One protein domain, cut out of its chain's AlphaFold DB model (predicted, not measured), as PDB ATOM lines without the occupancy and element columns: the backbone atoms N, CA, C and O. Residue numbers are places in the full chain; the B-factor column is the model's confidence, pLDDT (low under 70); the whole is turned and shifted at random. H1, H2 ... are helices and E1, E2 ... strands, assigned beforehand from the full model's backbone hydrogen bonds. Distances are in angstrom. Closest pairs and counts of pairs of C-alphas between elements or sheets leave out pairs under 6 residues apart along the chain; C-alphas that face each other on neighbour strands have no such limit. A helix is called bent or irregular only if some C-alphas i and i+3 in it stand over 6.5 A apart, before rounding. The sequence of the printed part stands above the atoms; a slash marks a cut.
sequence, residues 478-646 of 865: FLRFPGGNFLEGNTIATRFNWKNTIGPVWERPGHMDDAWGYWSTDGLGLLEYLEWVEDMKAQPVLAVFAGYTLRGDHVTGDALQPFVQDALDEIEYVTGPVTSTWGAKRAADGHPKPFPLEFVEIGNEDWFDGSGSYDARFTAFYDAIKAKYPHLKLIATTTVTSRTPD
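This is residues 478 to 646 of the 865 residues of the protein "Alpha-L-arabinofuranosidase" of Streptomyces griseorubiginosus (UniProt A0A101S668). A twisted and curled wall of four parallel strands, in the order E1 E4 E5 E6, has three helices, H3, H4 and H6, over one face, in two layers. H5 packs on the last turns of H4, off the sheet, and the small antiparallel hairpin E2 and E3 lies away from the wall. The printed part has 169 residues with six named helices and six named strands, in the order E1 H1 H2 E2 E3 H3 E4 H4 H5 E5 H6 E6; the class is mixed. It is compact and rounded, with a radius of gyration of the C-alphas of 15.3 A and spans of 42 by 37 by 30 A.

Edge strand E1, residues 478 to 481, is parallel to inner strand E4, residues 539 to 544, with N 541 and O 479 2.9 A apart, within hydrogen-bond range. H1, residues 484 to 488, only grazes the sheet. H2, residues 498 to 501, is close to but not clearly touching H3, residues 526 to 536; their closest C-alphas, of Thr 501 and Leu 526, are 6.1 A apart. In the hairpin of E2, residues 511 to 513, and E3, residues 518 to 520, N 513 and O 518 are 2.9 A apart. H3 lies over E1 and E4, at a height over the sheet of 9.1 A. H4, residues 557 to 575, is on the same face, over E4. H5, residues 581 to 589, touches residues 569 to 575 of H4 at a steep tilt of 49 degrees, the same way; the closest C-alphas, of Tyr 573 and Trp 582, are 4.4 A apart. E4, H4, H5 and E5, residues 599 to 602, form a strand-helix-strand unit, two parallel neighbour strands joined through helices, with a right-handed crossover; N 544 and O 601 are 2.9 A apart. E5, H6, residues 614 to 628, and E6, residues 633 to 636, form another right-handed one, with N 635 and O 600 2.9 A apart. H6 lies over E5 and E6 and touches residues 560 to 568 of H4, closest at the C-alphas of Val 564 and Phe 621, 5.5 A. Every O i to N i+4 pair is within hydrogen-bond range in H3, H5 and H6, against 12 of 15 in H4 and 0 of 1 in H1, which has 2 of 2 O i to N i+3 pairs; H2 is too short for an i+4 pair.

E1 begins at C-alpha 478 (11.035, 25.886, 6.451). From first to last C-alpha H3 measures 15.7 A, E4 15.6 A, H4 27.2 A and H6 21.2 A. H4 is irregular, but only just: C-alphas 559 and 562 are 6.9 A apart. E6 ends at C-alpha 636 (18.730, 16.054, 18.330).

The two C-alphas farthest apart, of Trp 506 and Thr 641, are 44.0 A apart. The printed part has no cut; its long links are E4 to H4 and E5 to H6. No printed residue is under 70 in pLDDT.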
ATOM      1  N   PHE A 478      10.900  27.332   6.572       98.69
ATOM      2  CA  PHE A 478      11.035  25.886   6.451       98.69
ATOM      3  C   PHE A 478       9.710  25.131   6.627       98.69
ATOM      4  O   PHE A 478       8.711  25.705   7.062       98.69
ATOM      5  N   LEU A 479       9.734  23.840   6.285       98.81
ATOM      6  CA  LEU A 479       8.725  22.836   6.640       98.81
ATOM      7  C   LEU A 479       9.438  21.657   7.321       98.81
ATOM      8  O   LEU A 479      10.327  21.069   6.703       98.81
ATOM      9  N   ARG A 480       9.051  21.329   8.558       98.88
ATOM     10  CA  ARG A 480       9.406  20.092   9.272       98.88
ATOM     11  C   ARG A 480       8.423  19.000   8.856       98.88
ATOM     12  O   ARG A 480       7.219  19.199   8.993       98.88
ATOM     13  N   PHE A 481       8.934  17.905   8.298       98.75
ATOM     14  CA  PHE A 481       8.159  16.751   7.818       98.75
ATOM     15  C   PHE A 481       9.067  15.494   7.776       98.75
ATOM     16  O   PHE A 481      10.292  15.645   7.815       98.75
ATOM     17  N   PRO A 482       8.523  14.261   7.683       97.62
ATOM     18  CA  PRO A 482       7.103  13.888   7.719       97.62
ATOM     19  C   PRO A 482       6.473  14.077   9.107       97.62
ATOM     20  O   PRO A 482       5.260  13.974   9.207       97.62
ATOM     21  N   GLY A 483       7.299  14.409  10.110       85.56
ATOM     22  CA  GLY A 483       6.919  15.069  11.358       85.56
ATOM     23  C   GLY A 483       6.254  14.179  12.401       85.56
ATOM     24  O   GLY A 483       5.560  13.221  12.068       85.56
ATOM     25  N   GLY A 484       6.473  14.549  13.663       95.88
ATOM     26  CA  GLY A 484       5.731  14.048  14.814       95.88
ATOM     27  C   GLY A 484       5.635  12.527  14.903       95.88
ATOM     28  O   GLY A 484       6.485  11.768  14.425       95.88
ATOM     29  N   ASN A 485       4.531  12.092  15.494       98.12
ATOM     30  CA  ASN A 485       4.229  10.696  15.770       98.12
ATOM     31  C   ASN A 485       4.007   9.873  14.487       98.12
ATOM     32  O   ASN A 485       4.245   8.662  14.477       98.12
ATOM     33  N   PHE A 486       3.612  10.523  13.386       98.25
ATOM     34  CA  PHE A 486       3.500   9.909  12.057       98.25
ATOM     35  C   PHE A 486       4.846   9.383  11.516       98.25
ATOM     36  O   PHE A 486       4.875   8.363  10.827       98.25
ATOM     37  N   LEU A 487       5.981  10.020  11.850       98.62
ATOM     38  CA  LEU A 487       7.312   9.502  11.496       98.62
ATOM     39  C   LEU A 487       7.578   8.137  12.149       98.62
ATOM     40  O   LEU A 487       8.092   7.217  11.505       98.62
ATOM     41  N   GLU A 488       7.259   8.024  13.435       98.44
ATOM     42  CA  GLU A 488       7.597   6.883  14.284       98.44
ATOM     43  C   GLU A 488       6.649   5.695  14.116       98.44
ATOM     44  O   GLU A 488       7.096   4.545  14.078       98.44
ATOM     45  N   GLY A 489       5.344   5.971  14.043       97.88
ATOM     46  CA  GLY A 489       4.290   4.975  14.228       97.88
ATOM     47  C   GLY A 489       4.330   4.317  15.616       97.88
ATOM     48  O   GLY A 489       5.212   4.551  16.445       97.88
ATOM     49  N   ASN A 490       3.384   3.424  15.902       97.81
ATOM     50  CA  ASN A 490       3.448   2.619  17.126       97.81
ATOM     51  C   ASN A 490       4.498   1.506  17.049       97.81
ATOM     52  O   ASN A 490       4.973   1.065  18.094       97.81
ATOM     53  N   THR A 491       4.827   1.007  15.854       97.56
ATOM     54  CA  THR A 491       5.707  -0.158  15.657       97.56
ATOM     55  C   THR A 491       6.628   0.032  14.458       97.56
ATOM     56  O   THR A 491       6.312   0.769  13.526       97.56
ATOM     57  N   ILE A 492       7.746  -0.705  14.413       97.00
ATOM     58  CA  ILE A 492       8.719  -0.621  13.304       97.00
ATOM     59  C   ILE A 492       8.067  -0.911  11.935       97.00
ATOM     60  O   ILE A 492       8.552  -0.450  10.899       97.00
ATOM     61  N   ALA A 493       6.971  -1.678  11.922       95.81
ATOM     62  CA  ALA A 493       6.207  -2.018  10.725       95.81
ATOM     63  C   ALA A 493       5.217  -0.924  10.277       95.81
ATOM     64  O   ALA A 493       4.810  -0.946   9.117       95.81
ATOM     65  N   THR A 494       4.839   0.000  11.167       96.88
ATOM     66  CA  THR A 494       3.867   1.082  10.918       96.88
ATOM     67  C   THR A 494       4.478   2.483  10.881       96.88
ATOM     68  O   THR A 494       3.777   3.425  10.534       96.88
ATOM     69  N   ARG A 495       5.784   2.618  11.143       97.44
ATOM     70  CA  ARG A 495       6.563   3.845  10.906       97.44
ATOM     71  C   ARG A 495       6.427   4.386   9.477       97.44
ATOM     72  O   ARG A 495       6.289   3.608   8.524       97.44
ATOM     73  N   PHE A 496       6.683   5.681   9.299       97.94
ATOM     74  CA  PHE A 496       6.880   6.257   7.972       97.94
ATOM     75  C   PHE A 496       8.113   5.651   7.280       97.94
ATOM     76  O   PHE A 496       9.243   5.709   7.773       97.94
ATOM     77  N   ASN A 497       7.912   5.077   6.093       97.88
ATOM     78  CA  ASN A 497       8.982   4.521   5.267       97.88
ATOM     79  C   ASN A 497       9.036   5.260   3.930       97.88
ATOM     80  O   ASN A 497       8.335   4.895   2.985       97.88
ATOM     81  N   TRP A 498       9.901   6.272   3.829       98.31
ATOM     82  CA  TRP A 498       9.983   7.166   2.670       98.31
ATOM     83  C   TRP A 498      10.117   6.433   1.321       98.31
ATOM     84  O   TRP A 498       9.557   6.891   0.321       98.31
ATOM     85  N   LYS A 499      10.776   5.262   1.284       98.19
ATOM     86  CA  LYS A 499      10.956   4.437   0.071       98.19
ATOM     87  C   LYS A 499       9.636   3.882  -0.475       98.19
ATOM     88  O   LYS A 499       9.528   3.669  -1.680       98.19
ATOM     89  N   ASN A 500       8.624   3.712   0.378       97.56
ATOM     90  CA  ASN A 500       7.261   3.343  -0.016       97.56
ATOM     91  C   ASN A 500       6.460   4.537  -0.571       97.56
ATOM     92  O   ASN A 500       5.402   4.336  -1.163       97.56
ATOM     93  N   THR A 501       6.956   5.767  -0.402       98.31
ATOM     94  CA  THR A 501       6.238   7.015  -0.721       98.31
ATOM     95  C   THR A 501       6.673   7.672  -2.037       98.31
ATOM     96  O   THR A 501       6.172   8.729  -2.399       98.31
ATOM     97  N   ILE A 502       7.610   7.070  -2.772       98.38
ATOM     98  CA  ILE A 502       8.163   7.616  -4.023       98.38
ATOM     99  C   ILE A 502       7.698   6.819  -5.248       98.38
ATOM    100  O   ILE A 502       7.197   5.702  -5.146       98.38
ATOM    101  N   GLY A 503       7.891   7.371  -6.449       97.25
ATOM    102  CA  GLY A 503       7.399   6.755  -7.683       97.25
ATOM    103  C   GLY A 503       5.876   6.809  -7.855       97.25
ATOM    104  O   GLY A 503       5.199   7.608  -7.196       97.25
ATOM    105  N   PRO A 504       5.322   6.007  -8.784       96.81
ATOM    106  CA  PRO A 504       3.908   6.063  -9.134       96.81
ATOM    107  C   PRO A 504       2.993   5.706  -7.959       96.81
ATOM    108  O   PRO A 504       3.143   4.663  -7.338       96.81
ATOM    109  N   VAL A 505       1.976   6.528  -7.698       96.88
ATOM    110  CA  VAL A 505       1.020   6.345  -6.581       96.88
ATOM    111  C   VAL A 505       0.178   5.058  -6.629       96.88
ATOM    112  O   VAL A 505      -0.487   4.729  -5.652       96.88
ATOM    113  N   TRP A 506       0.191   4.316  -7.738       97.19
ATOM    114  CA  TRP A 506      -0.419   2.981  -7.849       97.19
ATOM    115  C   TRP A 506       0.575   1.830  -7.599       97.19
ATOM    116  O   TRP A 506       0.197   0.666  -7.697       97.19
ATOM    117  N   GLU A 507       1.836   2.144  -7.297       97.31
ATOM    118  CA  GLU A 507       2.903   1.223  -6.868       97.31
ATOM    119  C   GLU A 507       3.318   1.472  -5.401       97.31
ATOM    120  O   GLU A 507       4.086   0.691  -4.842       97.31
ATOM    121  N   ARG A 508       2.780   2.519  -4.757       98.12
ATOM    122  CA  ARG A 508       2.946   2.801  -3.321       98.12
ATOM    123  C   ARG A 508       1.996   1.897  -2.510       98.12
ATOM    124  O   ARG A 508       0.803   1.878  -2.822       98.12
ATOM    125  N   PRO A 509       2.471   1.141  -1.501       97.31
ATOM    126  CA  PRO A 509       1.613   0.247  -0.718       97.31
ATOM    127  C   PRO A 509       0.673   0.995   0.241       97.31
ATOM    128  O   PRO A 509      -0.406   0.484   0.546       97.31
ATOM    129  N   GLY A 510       1.058   2.196   0.690       97.25
ATOM    130  CA  GLY A 510       0.463   2.849   1.856       97.25
ATOM    131  C   GLY A 510       0.892   2.185   3.169       97.25
ATOM    132  O   GLY A 510       1.576   1.155   3.169       97.25
ATOM    133  N   HIS A 511       0.437   2.743   4.287       97.12
ATOM    134  CA  HIS A 511       0.564   2.133   5.608       97.12
ATOM    135  C   HIS A 511      -0.594   2.547   6.524       97.12
ATOM    136  O   HIS A 511      -1.333   3.496   6.252       97.12
ATOM    137  N   MET A 512      -0.764   1.811   7.621       96.81
ATOM    138  CA  MET A 512      -1.642   2.238   8.704       96.81
ATOM    139  C   MET A 512      -0.895   3.285   9.528       96.81
ATOM    140  O   MET A 512       0.074   2.932  10.199       96.81
ATOM    141  N   ASP A 513      -1.376   4.524   9.512       96.88
ATOM    142  CA  ASP A 513      -1.043   5.492  10.547       96.88
ATOM    143  C   ASP A 513      -1.806   5.082  11.809       96.88
ATOM    144  O   ASP A 513      -2.981   5.397  12.022       96.88
ATOM    145  N   ASP A 514      -1.140   4.282  12.634       95.94
ATOM    146  CA  ASP A 514      -1.676   3.852  13.914       95.94
ATOM    147  C   ASP A 514      -1.416   4.868  15.040       95.94
ATOM    148  O   ASP A 514      -1.975   4.692  16.128       95.94
ATOM    149  N   ALA A 515      -0.645   5.937  14.793       95.38
ATOM    150  CA  ALA A 515      -0.508   7.059  15.720       95.38
ATOM    151  C   ALA A 515      -1.820   7.857  15.797       95.38
ATOM    152  O   ALA A 515      -2.321   8.094  16.900       95.38
ATOM    153  N   TRP A 516      -2.435   8.174  14.649       96.44
ATOM    154  CA  TRP A 516      -3.702   8.926  14.590       96.44
ATOM    155  C   TRP A 516      -4.921   8.113  14.137       96.44
ATOM    156  O   TRP A 516      -6.057   8.588  14.226       96.44
ATOM    157  N   GLY A 517      -4.723   6.844  13.772       95.06
ATOM    158  CA  GLY A 517      -5.780   5.834  13.700       95.06
ATOM    159  C   GLY A 517      -6.496   5.730  12.354       95.06
ATOM    160  O   GLY A 517      -7.657   5.310  12.322       95.06
ATOM    161  N   TYR A 518      -5.835   6.072  11.246       95.56
ATOM    162  CA  TYR A 518      -6.374   5.913   9.893       95.56
ATOM    163  C   TYR A 518      -5.335   5.407   8.884       95.56
ATOM    164  O   TYR A 518      -4.177   5.160   9.196       95.56
ATOM    165  N   TRP A 519      -5.778   5.148   7.654       96.94
ATOM    166  CA  TRP A 519      -4.923   4.601   6.604       96.94
ATOM    167  C   TRP A 519      -4.310   5.712   5.744       96.94
ATOM    168  O   TRP A 519      -5.054   6.428   5.067       96.94
ATOM    169  N   SER A 520      -2.977   5.790   5.695       97.31
ATOM    170  CA  SER A 520      -2.232   6.604   4.726       97.31
ATOM    171  C   SER A 520      -2.119   5.862   3.395       97.31
ATOM    172  O   SER A 520      -1.680   4.711   3.338       97.31
ATOM    173  N   THR A 521      -2.454   6.509   2.273       97.31
ATOM    174  CA  THR A 521      -2.164   5.940   0.942       97.31
ATOM    175  C   THR A 521      -0.729   6.205   0.487       97.31
ATOM    176  O   THR A 521      -0.365   5.795  -0.615       97.31
ATOM    177  N   ASP A 522       0.059   6.923   1.296       98.00
ATOM    178  CA  ASP A 522       1.368   7.493   0.956       98.00
ATOM    179  C   ASP A 522       1.343   8.286  -0.359       98.00
ATOM    180  O   ASP A 522       2.327   8.396  -1.095       98.00
ATOM    181  N   GLY A 523       0.171   8.853  -0.667       97.88
ATOM    182  CA  GLY A 523      -0.064   9.709  -1.820       97.88
ATOM    183  C   GLY A 523       0.620  11.065  -1.701       97.88
ATOM    184  O   GLY A 523       1.100  11.583  -2.707       97.88
ATOM    185  N   LEU A 524       0.692  11.590  -0.479       98.38
ATOM    186  CA  LEU A 524       1.549  12.698  -0.077       98.38
ATOM    187  C   LEU A 524       2.891  12.115   0.389       98.38
ATOM    188  O   LEU A 524       3.067  11.794   1.560       98.38
ATOM    189  N   GLY A 525       3.802  11.892  -0.556       97.88
ATOM    190  CA  GLY A 525       5.104  11.285  -0.302       97.88
ATOM    191  C   GLY A 525       6.259  12.280  -0.331       97.88
ATOM    192  O   GLY A 525       6.067  13.485  -0.497       97.88
ATOM    193  N   LEU A 526       7.485  11.764  -0.196       98.69
ATOM    194  CA  LEU A 526       8.705  12.579  -0.100       98.69
ATOM    195  C   LEU A 526       8.834  13.607  -1.238       98.69
ATOM    196  O   LEU A 526       9.171  14.762  -0.982       98.69
ATOM    197  N   LEU A 527       8.530  13.233  -2.486       98.62
ATOM    198  CA  LEU A 527       8.581  14.185  -3.600       98.62
ATOM    199  C   LEU A 527       7.518  15.282  -3.463       98.62
ATOM    200  O   LEU A 527       7.829  16.453  -3.664       98.62
ATOM    201  N   GLU A 528       6.289  14.927  -3.087       98.75
ATOM    202  CA  GLU A 528       5.205  15.895  -2.924       98.75
ATOM    203  C   GLU A 528       5.477  16.888  -1.768       98.75
ATOM    204  O   GLU A 528       5.193  18.079  -1.916       98.75
ATOM    205  N   TYR A 529       6.117  16.455  -0.671       98.75
ATOM    206  CA  TYR A 529       6.615  17.354   0.386       98.75
ATOM    207  C   TYR A 529       7.715  18.307  -0.108       98.75
ATOM    208  O   TYR A 529       7.692  19.504   0.183       98.75
ATOM    209  N   LEU A 530       8.680  17.812  -0.885       98.75
ATOM    210  CA  LEU A 530       9.769  18.645  -1.410       98.75
ATOM    211  C   LEU A 530       9.259  19.674  -2.435       98.75
ATOM    212  O   LEU A 530       9.704  20.825  -2.446       98.75
ATOM    213  N   GLU A 531       8.274  19.304  -3.255       98.44
ATOM    214  CA  GLU A 531       7.598  20.222  -4.176       98.44
ATOM    215  C   GLU A 531       6.733  21.270  -3.453       98.44
ATOM    216  O   GLU A 531       6.651  22.414  -3.907       98.44
ATOM    217  N   TRP A 532       6.135  20.925  -2.307       98.44
ATOM    218  CA  TRP A 532       5.466  21.876  -1.408       98.44
ATOM    219  C   TRP A 532       6.463  22.906  -0.852       98.44
ATOM    220  O   TRP A 532       6.225  24.115  -0.938       98.44
ATOM    221  N   VAL A 533       7.616  22.453  -0.355       98.50
ATOM    222  CA  VAL A 533       8.703  23.325   0.121       98.50
ATOM    223  C   VAL A 533       9.182  24.283  -0.976       98.50
ATOM    224  O   VAL A 533       9.257  25.497  -0.746       98.50
ATOM    225  N   GLU A 534       9.435  23.771  -2.187       98.06
ATOM    226  CA  GLU A 534       9.777  24.588  -3.360       98.06
ATOM    227  C   GLU A 534       8.671  25.614  -3.669       98.06
ATOM    228  O   GLU A 534       8.945  26.778  -3.984       98.06
ATOM    229  N   ASP A 535       7.406  25.211  -3.533       97.62
ATOM    230  CA  ASP A 535       6.261  26.068  -3.808       97.62
ATOM    231  C   ASP A 535       6.114  27.243  -2.844       97.62
ATOM    232  O   ASP A 535       5.769  28.341  -3.301       97.62
ATOM    233  N   MET A 536       6.447  27.040  -1.568       97.56
ATOM    234  CA  MET A 536       6.509  28.090  -0.547       97.56
ATOM    235  C   MET A 536       7.775  28.954  -0.629       97.56
ATOM    236  O   MET A 536       7.798  30.040  -0.049       97.56
ATOM    237  N   LYS A 537       8.804  28.519  -1.375       96.75
ATOM    238  CA  LYS A 537      10.173  29.082  -1.351       96.75
ATOM    239  C   LYS A 537      10.827  28.972   0.033       96.75
ATOM    240  O   LYS A 537      11.552  29.873   0.458       96.75
ATOM    241  N   ALA A 538      10.529  27.873   0.715       97.50
ATOM    242  CA  ALA A 538      11.097  27.481   1.995       97.50
ATOM    243  C   ALA A 538      12.269  26.498   1.778       97.50
ATOM    244  O   ALA A 538      12.653  26.224   0.638       97.50
ATOM    245  N   GLN A 539      12.818  25.944   2.861       97.69
ATOM    246  CA  GLN A 539      13.697  24.771   2.823       97.69
ATOM    247  C   GLN A 539      13.155  23.610   3.680       97.69
ATOM    248  O   GLN A 539      12.334  23.845   4.566       97.69
ATOM    249  N   PRO A 540      13.550  22.353   3.424       98.44
ATOM    250  CA  PRO A 540      13.106  21.230   4.237       98.44
ATOM    251  C   PRO A 540      13.885  21.174   5.560       98.44
ATOM    252  O   PRO A 540      15.098  21.397   5.588       98.44
ATOM    253  N   VAL A 541      13.182  20.827   6.635       98.81
ATOM    254  CA  VAL A 541      13.749  20.201   7.834       98.81
ATOM    255  C   VAL A 541      13.311  18.746   7.755       98.81
ATOM    256  O   VAL A 541      12.137  18.436   7.951       98.81
ATOM    257  N   LEU A 542      14.232  17.884   7.329       98.81
ATOM    258  CA  LEU A 542      13.941  16.481   7.049       98.81
ATOM    259  C   LEU A 542      14.097  15.670   8.335       98.81
ATOM    260  O   LEU A 542      15.226  15.472   8.786       98.81
ATOM    261  N   ALA A 543      12.994  15.195   8.907       98.88
ATOM    262  CA  ALA A 543      13.036  14.273  10.033       98.88
ATOM    263  C   ALA A 543      13.217  12.832   9.525       98.88
ATOM    264  O   ALA A 543      12.442  12.361   8.694       98.88
ATOM    265  N   VAL A 544      14.257  12.140   9.998       98.88
ATOM    266  CA  VAL A 544      14.570  10.755   9.609       98.88
ATOM    267  C   VAL A 544      14.284   9.788  10.752       98.88
ATOM    268  O   VAL A 544      14.591  10.059  11.914       98.88
ATOM    269  N   PHE A 545      13.720   8.626  10.421       98.62
ATOM    270  CA  PHE A 545      13.343   7.623  11.413       98.62
ATOM    271  C   PHE A 545      14.578   7.048  12.128       98.62
ATOM    272  O   PHE A 545      15.380   6.332  11.526       98.62
ATOM    273  N   ALA A 546      14.710   7.321  13.429       98.25
ATOM    274  CA  ALA A 546      15.913   7.015  14.209       98.25
ATOM    275  C   ALA A 546      15.862   5.698  15.006       98.25
ATOM    276  O   ALA A 546      16.651   5.520  15.935       98.25
ATOM    277  N   GLY A 547      14.968   4.762  14.669       97.81
ATOM    278  CA  GLY A 547      14.951   3.429  15.286       97.81
ATOM    279  C   GLY A 547      14.236   3.332  16.637       97.81
ATOM    280  O   GLY A 547      14.623   2.477  17.430       97.81
ATOM    281  N   TYR A 548      13.237   4.179  16.894       98.50
ATOM    282  CA  TYR A 548      12.345   4.138  18.064       98.50
ATOM    283  C   TYR A 548      10.884   4.312  17.622       98.50
ATOM    284  O   TYR A 548      10.652   4.893  16.564       98.50
ATOM    285  N   THR A 549       9.921   3.774  18.378       98.19
ATOM    286  CA  THR A 549       8.480   3.904  18.092       98.19
ATOM    287  C   THR A 549       7.656   4.120  19.356       98.19
ATOM    288  O   THR A 549       8.058   3.726  20.452       98.19
ATOM    289  N   LEU A 550       6.432   4.630  19.201       97.31
ATOM    290  CA  LEU A 550       5.579   5.112  20.299       97.31
ATOM    291  C   LEU A 550       5.142   4.036  21.317       97.31
ATOM    292  O   LEU A 550       4.612   4.365  22.379       97.31
ATOM    293  N   ARG A 551       5.346   2.740  21.028       96.38
ATOM    294  CA  ARG A 551       5.133   1.634  21.992       96.38
ATOM    295  C   ARG A 551       6.419   1.106  22.631       96.38
ATOM    296  O   ARG A 551       6.366   0.116  23.360       96.38
ATOM    297  N   GLY A 552       7.550   1.768  22.402       96.25
ATOM    298  CA  GLY A 552       8.841   1.448  23.003       96.25
ATOM    299  C   GLY A 552       9.672   0.397  22.259       96.25
ATOM    300  O   GLY A 552      10.679  -0.058  22.816       96.25
ATOM    301  N   ASP A 553       9.301   0.014  21.028       97.06
ATOM    302  CA  ASP A 553      10.219  -0.746  20.172       97.06
ATOM    303  C   ASP A 553      11.437   0.142  19.888       97.06
ATOM    304  O   ASP A 553      11.296   1.294  19.483       97.06
ATOM    305  N   HIS A 554      12.642  -0.388  20.088       97.25
ATOM    306  CA  HIS A 554      13.881   0.348  19.859       97.25
ATOM    307  C   HIS A 554      14.950  -0.554  19.242       97.25
ATOM    308  O   HIS A 554      15.053  -1.744  19.550       97.25
ATOM    309  N   VAL A 555      15.761   0.018  18.354       97.06
ATOM    310  CA  VAL A 555      16.772  -0.703  17.578       97.06
ATOM    311  C   VAL A 555      18.156  -0.122  17.857       97.06
ATOM    312  O   VAL A 555      18.361   1.085  17.802       97.06
ATOM    313  N   THR A 556      19.133  -0.981  18.151       95.94
ATOM    314  CA  THR A 556      20.515  -0.580  18.466       95.94
ATOM    315  C   THR A 556      21.541  -1.518  17.820       95.94
ATOM    316  O   THR A 556      21.197  -2.583  17.302       95.94
ATOM    317  N   GLY A 557      22.818  -1.117  17.829       95.56
ATOM    318  CA  GLY A 557      23.921  -1.913  17.280       95.56
ATOM    319  C   GLY A 557      23.796  -2.162  15.773       95.56
ATOM    320  O   GLY A 557      23.312  -1.308  15.029       95.56
ATOM    321  N   ASP A 558      24.215  -3.343  15.318       97.19
ATOM    322  CA  ASP A 558      24.207  -3.714  13.893       97.19
ATOM    323  C   ASP A 558      22.799  -3.690  13.275       97.19
ATOM    324  O   ASP A 558      22.641  -3.373  12.095       97.19
ATOM    325  N   ALA A 559      21.757  -3.955  14.074       97.94
ATOM    326  CA  ALA A 559      20.366  -3.919  13.621       97.94
ATOM    327  C   ALA A 559      19.885  -2.503  13.251       97.94
ATOM    328  O   ALA A 559      18.901  -2.371  12.527       97.94
ATOM    329  N   LEU A 560      20.579  -1.453  13.707       98.38
ATOM    330  CA  LEU A 560      20.272  -0.059  13.373       98.38
ATOM    331  C   LEU A 560      20.806   0.349  11.987       98.38
ATOM    332  O   LEU A 560      20.283   1.277  11.373       98.38
ATOM    333  N   GLN A 561      21.823  -0.350  11.470       98.44
ATOM    334  CA  GLN A 561      22.517   0.018  10.227       98.44
ATOM    335  C   GLN A 561      21.605   0.137   8.988       98.44
ATOM    336  O   GLN A 561      21.823   1.066   8.209       98.44
ATOM    337  N   PRO A 562      20.563  -0.701   8.788       98.50
ATOM    338  CA  PRO A 562      19.604  -0.502   7.702       98.50
ATOM    339  C   PRO A 562      18.881   0.852   7.771       98.50
ATOM    340  O   PRO A 562      18.718   1.495   6.742       98.50
ATOM    341  N   PHE A 563      18.519   1.322   8.969       98.56
ATOM    342  CA  PHE A 563      17.831   2.605   9.160       98.56
ATOM    343  C   PHE A 563      18.782   3.800   8.981       98.56
ATOM    344  O   PHE A 563      18.414   4.802   8.375       98.56
ATOM    345  N   VAL A 564      20.043   3.663   9.415       98.88
ATOM    346  CA  VAL A 564      21.106   4.643   9.116       98.88
ATOM    347  C   VAL A 564      21.319   4.759   7.602       98.88
ATOM    348  O   VAL A 564      21.412   5.867   7.070       98.88
ATOM    349  N   GLN A 565      21.353   3.631   6.884       98.81
ATOM    350  CA  GLN A 565      21.462   3.628   5.425       98.81
ATOM    351  C   GLN A 565      20.204   4.199   4.751       98.81
ATOM    352  O   GLN A 565      20.343   4.960   3.798       98.81
ATOM    353  N   ASP A 566      19.000   3.901   5.256       98.56
ATOM    354  CA  ASP A 566      17.747   4.487   4.763       98.56
ATOM    355  C   ASP A 566      17.770   6.023   4.842       98.56
ATOM    356  O   ASP A 566      17.352   6.664   3.879       98.56
ATOM    357  N   ALA A 567      18.320   6.617   5.907       98.88
ATOM    358  CA  ALA A 567      18.489   8.070   6.022       98.88
ATOM    359  C   ALA A 567      19.568   8.634   5.074       98.88
ATOM    360  O   ALA A 567      19.380   9.686   4.461       98.88
ATOM    361  N   LEU A 568      20.701   7.940   4.893       98.94
ATOM    362  CA  LEU A 568      21.732   8.351   3.922       98.94
ATOM    363  C   LEU A 568      21.237   8.304   2.470       98.94
ATOM    364  O   LEU A 568      21.679   9.117   1.645       98.94
ATOM    365  N   ASP A 569      20.368   7.336   2.178       98.94
ATOM    366  CA  ASP A 569      19.656   7.163   0.917       98.94
ATOM    367  C   ASP A 569      18.600   8.265   0.723       98.94
ATOM    368  O   ASP A 569      18.504   8.828  -0.366       98.94
ATOM    369  N   GLU A 570      17.858   8.630   1.775       98.88
ATOM    370  CA  GLU A 570      16.846   9.698   1.750       98.88
ATOM    371  C   GLU A 570      17.480  11.058   1.453       98.88
ATOM    372  O   GLU A 570      17.085  11.760   0.518       98.88
ATOM    373  N   ILE A 571      18.561  11.387   2.163       98.94
ATOM    374  CA  ILE A 571      19.353  12.594   1.909       98.94
ATOM    375  C   ILE A 571      19.913  12.582   0.475       98.94
ATOM    376  O   ILE A 571      19.991  13.634  -0.166       98.94
ATOM    377  N   GLU A 572      20.263  11.414  -0.078       98.88
ATOM    378  CA  GLU A 572      20.691  11.301  -1.477       98.88
ATOM    379  C   GLU A 572      19.525  11.474  -2.468       98.88
ATOM    380  O   GLU A 572      19.722  12.056  -3.536       98.88
ATOM    381  N   TYR A 573      18.305  11.046  -2.130       98.94
ATOM    382  CA  TYR A 573      17.113  11.340  -2.929       98.94
ATOM    383  C   TYR A 573      16.873  12.848  -3.000       98.94
ATOM    384  O   TYR A 573      16.679  13.384  -4.089       98.94
ATOM    385  N   VAL A 574      16.971  13.555  -1.870       98.81
ATOM    386  CA  VAL A 574      16.791  15.015  -1.789       98.81
ATOM    387  C   VAL A 574      17.902  15.765  -2.544       98.81
ATOM    388  O   VAL A 574      17.619  16.585  -3.421       98.81
ATOM    389  N   THR A 575      19.169  15.468  -2.235       98.62
ATOM    390  CA  THR A 575      20.332  16.306  -2.606       98.62
ATOM    391  C   THR A 575      21.201  15.747  -3.740       98.62
ATOM    392  O   THR A 575      21.994  16.476  -4.341       98.62
ATOM    393  N   GLY A 576      21.075  14.457  -4.063       98.44
ATOM    394  CA  GLY A 576      22.003  13.750  -4.945       98.44
ATOM    395  C   GLY A 576      21.915  14.177  -6.417       98.44
ATOM    396  O   GLY A 576      20.830  14.519  -6.910       98.44
ATOM    397  N   PRO A 577      23.035  14.145  -7.165       98.38
ATOM    398  CA  PRO A 577      23.028  14.379  -8.606       98.38
ATOM    399  C   PRO A 577      22.289  13.249  -9.336       98.38
ATOM    400  O   PRO A 577      22.232  12.122  -8.860       98.38
ATOM    401  N   VAL A 578      21.811  13.505 -10.556       98.56
ATOM    402  CA  VAL A 578      21.113  12.497 -11.393       98.56
ATOM    403  C   VAL A 578      21.963  11.273 -11.782       98.56
ATOM    404  O   VAL A 578      21.470  10.366 -12.441       98.56
ATOM    405  N   THR A 579      23.246  11.263 -11.415       98.44
ATOM    406  CA  THR A 579      24.186  10.147 -11.584       98.44
ATOM    407  C   THR A 579      24.319   9.262 -10.339       98.44
ATOM    408  O   THR A 579      24.985   8.235 -10.418       98.44
ATOM    409  N   SER A 580      23.757   9.661  -9.193       98.50
ATOM    410  CA  SER A 580      23.674   8.816  -7.997       98.50
ATOM    411  C   SER A 580      22.406   7.959  -8.037       98.50
ATOM    412  O   SER A 580      21.475   8.270  -8.781       98.50
ATOM    413  N   THR A 581      22.346   6.892  -7.240       98.50
ATOM    414  CA  THR A 581      21.209   5.955  -7.227       98.50
ATOM    415  C   THR A 581      19.897   6.683  -6.948       98.50
ATOM    416  O   THR A 581      18.943   6.590  -7.725       98.50
ATOM    417  N   TRP A 582      19.858   7.468  -5.871       98.75
ATOM    418  CA  TRP A 582      18.617   8.099  -5.429       98.75
ATOM    419  C   TRP A 582      18.333   9.430  -6.129       98.75
ATOM    420  O   TRP A 582      17.172   9.735  -6.398       98.75
ATOM    421  N   GLY A 583      19.366  10.159  -6.564       98.75
ATOM    422  CA  GLY A 583      19.201  11.326  -7.432       98.75
ATOM    423  C   GLY A 583      18.692  10.963  -8.835       98.75
ATOM    424  O   GLY A 583      17.907  11.715  -9.417       98.75
ATOM    425  N   ALA A 584      19.065   9.791  -9.369       98.81
ATOM    426  CA  ALA A 584      18.479   9.238 -10.592       98.81
ATOM    427  C   ALA A 584      17.009   8.827 -10.391       98.81
ATOM    428  O   ALA A 584      16.177   9.082 -11.261       98.81
ATOM    429  N   LYS A 585      16.668   8.246  -9.232       98.69
ATOM    430  CA  LYS A 585      15.284   7.893  -8.879       98.69
ATOM    431  C   LYS A 585      14.397   9.142  -8.739       98.69
ATOM    432  O   LYS A 585      13.367   9.197  -9.403       98.69
ATOM    433  N   ARG A 586      14.840  10.195  -8.037       98.69
ATOM    434  CA  ARG A 586      14.158  11.510  -8.000       98.69
ATOM    435  C   ARG A 586      13.950  12.094  -9.407       98.69
ATOM    436  O   ARG A 586      12.876  12.606  -9.725       98.69
ATOM    437  N   ALA A 587      14.951  11.979 -10.283       98.62
ATOM    438  CA  ALA A 587      14.836  12.418 -11.675       98.62
ATOM    439  C   ALA A 587      13.790  11.621 -12.475       98.62
ATOM    440  O   ALA A 587      13.043  12.219 -13.248       98.62
ATOM    441  N   ALA A 588      13.721  10.302 -12.277       98.19
ATOM    442  CA  ALA A 588      12.730   9.428 -12.904       98.19
ATOM    443  C   ALA A 588      11.303   9.657 -12.373       98.19
ATOM    444  O   ALA A 588      10.345   9.518 -13.130       98.19
ATOM    445  N   ASP A 589      11.170  10.056 -11.105       97.44
ATOM    446  CA  ASP A 589       9.890  10.417 -10.481       97.44
ATOM    447  C   ASP A 589       9.358  11.784 -10.955       97.44
ATOM    448  O   ASP A 589       8.176  12.077 -10.787       97.44
ATOM    449  N   GLY A 590      10.199  12.594 -11.612       96.44
ATOM    450  CA  GLY A 590       9.801  13.817 -12.317       96.44
ATOM    451  C   GLY A 590      10.669  15.044 -12.030       96.44
ATOM    452  O   GLY A 590      10.571  16.030 -12.762       96.44
ATOM    453  N   HIS A 591      11.550  14.996 -11.023       98.06
ATOM    454  CA  HIS A 591      12.293  16.166 -10.547       98.06
ATOM    455  C   HIS A 591      13.823  15.980 -10.641       98.06
ATOM    456  O   HIS A 591      14.486  15.581  -9.682       98.06
ATOM    457  N   PRO A 592      14.458  16.279 -11.793       98.25
ATOM    458  CA  PRO A 592      15.888  16.017 -11.983       98.25
ATOM    459  C   PRO A 592      16.808  16.906 -11.137       98.25
ATOM    460  O   PRO A 592      17.922  16.497 -10.808       98.25
ATOM    461  N   LYS A 593      16.374  18.111 -10.750       98.44
ATOM    462  CA  LYS A 593      17.189  19.019  -9.930       98.44
ATOM    463  C   LYS A 593      17.213  18.557  -8.466       98.44
ATOM    464  O   LYS A 593      16.159  18.163  -7.973       98.44
ATOM    465  N   PRO A 594      18.360  18.619  -7.769       98.25
ATOM    466  CA  PRO A 594      18.394  18.498  -6.316       98.25
ATOM    467  C   PRO A 594      17.572  19.592  -5.635       98.25
ATOM    468  O   PRO A 594      17.520  20.723  -6.128       98.25
ATOM    469  N   PHE A 595      16.992  19.264  -4.485       98.44
ATOM    470  CA  PHE A 595      16.417  20.239  -3.563       98.44
ATOM    471  C   PHE A 595      17.504  20.757  -2.599       98.44
ATOM    472  O   PHE A 595      18.477  20.042  -2.337       98.44
ATOM    473  N   PRO A 596      17.379  21.989  -2.070       96.75
ATOM    474  CA  PRO A 596      18.218  22.432  -0.961       96.75
ATOM    475  C   PRO A 596      17.896  21.613   0.297       96.75
ATOM    476  O   PRO A 596      16.743  21.261   0.521       96.75
ATOM    477  N   LEU A 597      18.904  21.351   1.124       98.50
ATOM    478  CA  LEU A 597      18.762  20.748   2.448       98.50
ATOM    479  C   LEU A 597      19.870  21.321   3.337       98.50
ATOM    480  O   LEU A 597      21.042  21.267   2.968       98.50
ATOM    481  N   GLU A 598      19.494  21.880   4.483       98.56
ATOM    482  CA  GLU A 598      20.434  22.393   5.490       98.56
ATOM    483  C   GLU A 598      20.294  21.646   6.824       98.56
ATOM    484  O   GLU A 598      21.293  21.462   7.518       98.56
ATOM    485  N   PHE A 599      19.087  21.172   7.152       98.81
ATOM    486  CA  PHE A 599      18.737  20.587   8.446       98.81
ATOM    487  C   PHE A 599      18.193  19.164   8.297       98.81
ATOM    488  O   PHE A 599      17.285  18.924   7.499       98.81
ATOM    489  N   VAL A 600      18.722  18.248   9.106       98.94
ATOM    490  CA  VAL A 600      18.179  16.898   9.299       98.94
ATOM    491  C   VAL A 600      17.928  16.693  10.786       98.94
ATOM    492  O   VAL A 600      18.824  16.901  11.605       98.94
ATOM    493  N   GLU A 601      16.717  16.288  11.126       98.94
ATOM    494  CA  GLU A 601      16.302  15.942  12.481       98.94
ATOM    495  C   GLU A 601      16.340  14.421  12.639       98.94
ATOM    496  O   GLU A 601      15.916  13.687  11.746       98.94
ATOM    497  N   ILE A 602      16.943  13.933  13.723       98.88
ATOM    498  CA  ILE A 602      17.211  12.505  13.916       98.88
ATOM    499  C   ILE A 602      16.260  11.977  14.990       98.88
ATOM    500  O   ILE A 602      16.557  12.081  16.182       98.88
ATOM    501  N   GLY A 603      15.148  11.385  14.549       98.56
ATOM    502  CA  GLY A 603      14.067  10.890  15.402       98.56
ATOM    503  C   GLY A 603      12.909  11.878  15.544       98.56
ATOM    504  O   GLY A 603      12.776  12.796  14.739       98.56
ATOM    505  N   ASN A 604      12.080  11.650  16.559       98.69
ATOM    506  CA  ASN A 604      11.010  12.525  17.040       98.69
ATOM    507  C   ASN A 604      10.783  12.201  18.528       98.69
ATOM    508  O   ASN A 604      10.878  11.039  18.907       98.69
ATOM    509  N   GLU A 605      10.554  13.221  19.364       97.56
ATOM    510  CA  GLU A 605      10.176  13.107  20.791       97.56
ATOM    511  C   GLU A 605      10.921  12.027  21.627       97.56
ATOM    512  O   GLU A 605      10.383  11.479  22.592       97.56
ATOM    513  N   ASP A 606      12.198  11.737  21.323       97.88
ATOM    514  CA  ASP A 606      12.948  10.600  21.891       97.88
ATOM    515  C   ASP A 606      13.200  10.685  23.418       97.88
ATOM    516  O   ASP A 606      13.805   9.785  24.000       97.88
ATOM    517  N   TRP A 607      12.710  11.710  24.126       95.50
ATOM    518  CA  TRP A 607      12.566  11.655  25.589       95.50
ATOM    519  C   TRP A 607      11.546  10.602  26.057       95.50
ATOM    520  O   TRP A 607      11.582  10.214  27.227       95.50
ATOM    521  N   PHE A 608      10.655  10.120  25.182       94.00
ATOM    522  CA  PHE A 608       9.801   8.963  25.464       94.00
ATOM    523  C   PHE A 608      10.577   7.635  25.506       94.00
ATOM    524  O   PHE A 608      10.076   6.648  26.055       94.00
ATOM    525  N   ASP A 609      11.823   7.599  25.012       95.19
ATOM    526  CA  ASP A 609      12.711   6.438  25.085       95.19
ATOM    527  C   ASP A 609      13.191   6.161  26.523       95.19
ATOM    528  O   ASP A 609      14.332   6.421  26.915       95.19
ATOM    529  N   GLY A 610      12.315   5.536  27.312       93.62
ATOM    530  CA  GLY A 610      12.624   5.025  28.647       93.62
ATOM    531  C   GLY A 610      13.675   3.903  28.678       93.62
ATOM    532  O   GLY A 610      14.060   3.475  29.766       93.62
ATOM    533  N   SER A 611      14.154   3.421  27.522       95.31
ATOM    534  CA  SER A 611      15.306   2.519  27.427       95.31
ATOM    535  C   SER A 611      16.641   3.275  27.482       95.31
ATOM    536  O   SER A 611      17.673   2.640  27.717       95.31
ATOM    537  N   GLY A 612      16.652   4.590  27.238       94.75
ATOM    538  CA  GLY A 612      17.873   5.391  27.129       94.75
ATOM    539  C   GLY A 612      18.724   5.062  25.897       94.75
ATOM    540  O   GLY A 612      19.927   5.327  25.896       94.75
ATOM    541  N   SER A 613      18.142   4.463  24.851       97.31
ATOM    542  CA  SER A 613      18.894   4.061  23.655       97.31
ATOM    543  C   SER A 613      19.265   5.229  22.731       97.31
ATOM    544  O   SER A 613      20.193   5.087  21.928       97.31
ATOM    545  N   TYR A 614      18.601   6.385  22.863       98.38
ATOM    546  CA  TYR A 614      18.783   7.534  21.971       98.38
ATOM    547  C   TYR A 614      20.235   7.996  21.804       98.38
ATOM    548  O   TYR A 614      20.657   8.190  20.673       98.38
ATOM    549  N   ASP A 615      21.045   8.104  22.864       97.81
ATOM    550  CA  ASP A 615      22.435   8.590  22.741       97.81
ATOM    551  C   ASP A 615      23.282   7.689  21.810       97.81
ATOM    552  O   ASP A 615      24.082   8.168  21.002       97.81
ATOM    553  N   ALA A 616      23.034   6.373  21.840       98.00
ATOM    554  CA  ALA A 616      23.664   5.411  20.938       98.00
ATOM    555  C   ALA A 616      23.062   5.446  19.520       98.00
ATOM    556  O   ALA A 616      23.807   5.346  18.541       98.00
ATOM    557  N   ARG A 617      21.736   5.612  19.396       98.56
ATOM    558  CA  ARG A 617      21.053   5.736  18.097       98.56
ATOM    559  C   ARG A 617      21.494   7.012  17.376       98.56
ATOM    560  O   ARG A 617      22.031   6.931  16.273       98.56
ATOM    561  N   PHE A 618      21.393   8.159  18.041       98.75
ATOM    562  CA  PHE A 618      21.854   9.459  17.563       98.75
ATOM    563  C   PHE A 618      23.322   9.424  17.129       98.75
ATOM    564  O   PHE A 618      23.623   9.884  16.033       98.75
ATOM    565  N   THR A 619      24.226   8.810  17.910       98.75
ATOM    566  CA  THR A 619      25.642   8.647  17.514       98.75
ATOM    567  C   THR A 619      25.788   7.997  16.137       98.75
ATOM    568  O   THR A 619      26.540   8.496  15.300       98.75
ATOM    569  N   ALA A 620      25.077   6.892  15.890       98.75
ATOM    570  CA  ALA A 620      25.208   6.125  14.653       98.75
ATOM    571  C   ALA A 620      24.736   6.917  13.421       98.75
ATOM    572  O   ALA A 620      25.423   6.926  12.398       98.75
ATOM    573  N   PHE A 621      23.605   7.622  13.532       98.88
ATOM    574  CA  PHE A 621      23.117   8.509  12.471       98.88
ATOM    575  C   PHE A 621      24.025   9.736  12.302       98.88
ATOM    576  O   PHE A 621      24.404  10.060  11.178       98.88
ATOM    577  N   TYR A 622      24.427  10.389  13.398       98.88
ATOM    578  CA  TYR A 622      25.286  11.574  13.386       98.88
ATOM    579  C   TYR A 622      26.615  11.304  12.674       98.88
ATOM    580  O   TYR A 622      26.974  12.031  11.746       98.88
ATOM    581  N   ASP A 623      27.329  10.245  13.064       98.81
ATOM    582  CA  ASP A 623      28.637   9.917  12.490       98.81
ATOM    583  C   ASP A 623      28.525   9.573  10.999       98.81
ATOM    584  O   ASP A 623      29.312  10.062  10.187       98.81
ATOM    585  N   ALA A 624      27.516   8.783  10.618       98.88
ATOM    586  CA  ALA A 624      27.283   8.399   9.231       98.88
ATOM    587  C   ALA A 624      26.901   9.601   8.346       98.88
ATOM    588  O   ALA A 624      27.459   9.781   7.258       98.88
ATOM    589  N   ILE A 625      25.988  10.457   8.821       98.88
ATOM    590  CA  ILE A 625      25.535  11.641   8.081       98.88
ATOM    591  C   ILE A 625      26.660  12.674   7.987       98.88
ATOM    592  O   ILE A 625      26.937  13.137   6.883       98.88
ATOM    593  N   LYS A 626      27.379  12.997   9.073       98.75
ATOM    594  CA  LYS A 626      28.518  13.935   9.011       98.75
ATOM    595  C   LYS A 626      29.665  13.403   8.141       98.75
ATOM    596  O   LYS A 626      30.344  14.207   7.508       98.75
ATOM    597  N   ALA A 627      29.872  12.086   8.052       98.81
ATOM    598  CA  ALA A 627      30.890  11.504   7.174       98.81
ATOM    599  C   ALA A 627      30.575  11.684   5.674       98.81
ATOM    600  O   ALA A 627      31.487  11.973   4.896       98.81
ATOM    601  N   LYS A 628      29.307  11.537   5.254       98.69
ATOM    602  CA  LYS A 628      28.889  11.701   3.842       98.69
ATOM    603  C   LYS A 628      28.515  13.153   3.491       98.69
ATOM    604  O   LYS A 628      28.766  13.600   2.373       98.69
ATOM    605  N   TYR A 629      27.957  13.895   4.446       98.69
ATOM    606  CA  TYR A 629      27.367  15.225   4.276       98.69
ATOM    607  C   TYR A 629      27.785  16.192   5.412       98.69
ATOM    608  O   TYR A 629      26.938  16.694   6.153       98.69
ATOM    609  N   PRO A 630      29.085  16.527   5.555       98.31
ATOM    610  CA  PRO A 630      29.617  17.293   6.698       98.31
ATOM    611  C   PRO A 630      29.076  18.727   6.848       98.31
ATOM    612  O   PRO A 630      29.366  19.387   7.842       98.31
ATOM    613  N   HIS A 631      28.326  19.226   5.862       98.25
ATOM    614  CA  HIS A 631      27.728  20.562   5.848       98.25
ATOM    615  C   HIS A 631      26.306  20.613   6.432       98.25
ATOM    616  O   HIS A 631      25.825  21.708   6.711       98.25
ATOM    617  N   LEU A 632      25.632  19.467   6.594       98.81
ATOM    618  CA  LEU A 632      24.282  19.416   7.158       98.81
ATOM    619  C   LEU A 632      24.320  19.660   8.667       98.81
ATOM    620  O   LEU A 632      25.182  19.125   9.371       98.81
ATOM    621  N   LYS A 633      23.363  20.445   9.159       98.81
ATOM    622  CA  LYS A 633      23.101  20.648  10.585       98.81
ATOM    623  C   LYS A 633      22.193  19.537  11.087       98.81
ATOM    624  O   LYS A 633      21.163  19.265  10.474       98.81
ATOM    625  N   LEU A 634      22.589  18.901  12.182       98.88
ATOM    626  CA  LEU A 634      21.879  17.762  12.754       98.88
ATOM    627  C   LEU A 634      21.187  18.180  14.047       98.88
ATOM    628  O   LEU A 634      21.830  18.716  14.954       98.88
ATOM    629  N   ILE A 635      19.879  17.943  14.093       98.88
ATOM    630  CA  ILE A 635      19.014  18.264  15.225       98.88
ATOM    631  C   ILE A 635      18.809  16.994  16.055       98.88
ATOM    632  O   ILE A 635      18.455  15.947  15.508       98.88
ATOM    633  N   ALA A 636      19.070  17.090  17.358       98.75
ATOM    634  CA  ALA A 636      18.730  16.054  18.330       98.75
ATOM    635  C   ALA A 636      17.364  16.354  18.961       98.75
ATOM    636  O   ALA A 636      17.084  17.502  19.283       98.75
ATOM    637  N   THR A 637      16.548  15.335  19.189       98.38
ATOM    638  CA  THR A 637      15.188  15.439  19.751       98.38
ATOM    639  C   THR A 637      15.166  15.326  21.276       98.38
ATOM    640  O   THR A 637      14.144  15.552  21.909       98.38
ATOM    641  N   THR A 638      16.298  14.998  21.903       96.06
ATOM    642  CA  THR A 638      16.498  15.084  23.355       96.06
ATOM    643  C   THR A 638      17.987  15.257  23.679       96.06
ATOM    644  O   THR A 638      18.838  15.321  22.787       96.06
ATOM    645  N   THR A 639      18.330  15.382  24.963       94.25
ATOM    646  CA  THR A 639      19.715  15.604  25.407       94.25
ATOM    647  C   THR A 639      20.595  14.386  25.116       94.25
ATOM    648  O   THR A 639      20.313  13.278  25.566       94.25
ATOM    649  N   VAL A 640      21.710  14.621  24.423       96.12
ATOM    650  CA  VAL A 640      22.745  13.627  24.094       96.12
ATOM    651  C   VAL A 640      24.088  14.022  24.708       96.12
ATOM    652  O   VAL A 640      24.360  15.203  24.929       96.12
ATOM    653  N   THR A 641      24.936  13.033  24.998       95.75
ATOM    654  CA  THR A 641      26.265  13.238  25.616       95.75
ATOM    655  C   THR A 641      27.411  12.742  24.739       95.75
ATOM    656  O   THR A 641      28.536  13.234  24.829       95.75
ATOM    657  N   SER A 642      27.113  11.793  23.855       94.75
ATOM    658  CA  SER A 642      28.036  11.173  22.910       94.75
ATOM    659  C   SER A 642      28.577  12.128  21.840       94.75
ATOM    660  O   SER A 642      29.724  11.988  21.399       94.75
ATOM    661  N   ARG A 643      27.759  13.083  21.390       97.25
ATOM    662  CA  ARG A 643      28.039  14.036  20.307       97.25
ATOM    663  C   ARG A 643      27.429  15.393  20.641       97.25
ATOM    664  O   ARG A 643      26.464  15.479  21.392       97.25
ATOM    665  N   THR A 644      27.974  16.453  20.051       97.12
ATOM    666  CA  THR A 644      27.369  17.789  20.098       97.12
ATOM    667  C   THR A 644      26.481  17.963  18.863       97.12
ATOM    668  O   THR A 644      27.028  18.026  17.761       97.12
ATOM    669  N   PRO A 645      25.145  18.012  19.002       97.88
ATOM    670  CA  PRO A 645      24.260  18.332  17.890       97.88
ATOM    671  C   PRO A 645      24.369  19.822  17.532       97.88
ATOM    672  O   PRO A 645      24.803  20.637  18.348       97.88
ATOM    673  N   ASP A 646      23.974  20.192  16.315       98.12
ATOM    674  CA  ASP A 646      23.965  21.599  15.893       98.12
ATOM    675  C   ASP A 646      22.788  22.359  16.534       98.12
ATOM    676  O   ASP A 646      22.918  23.538  16.880       98.12
TER     677      ASP A 646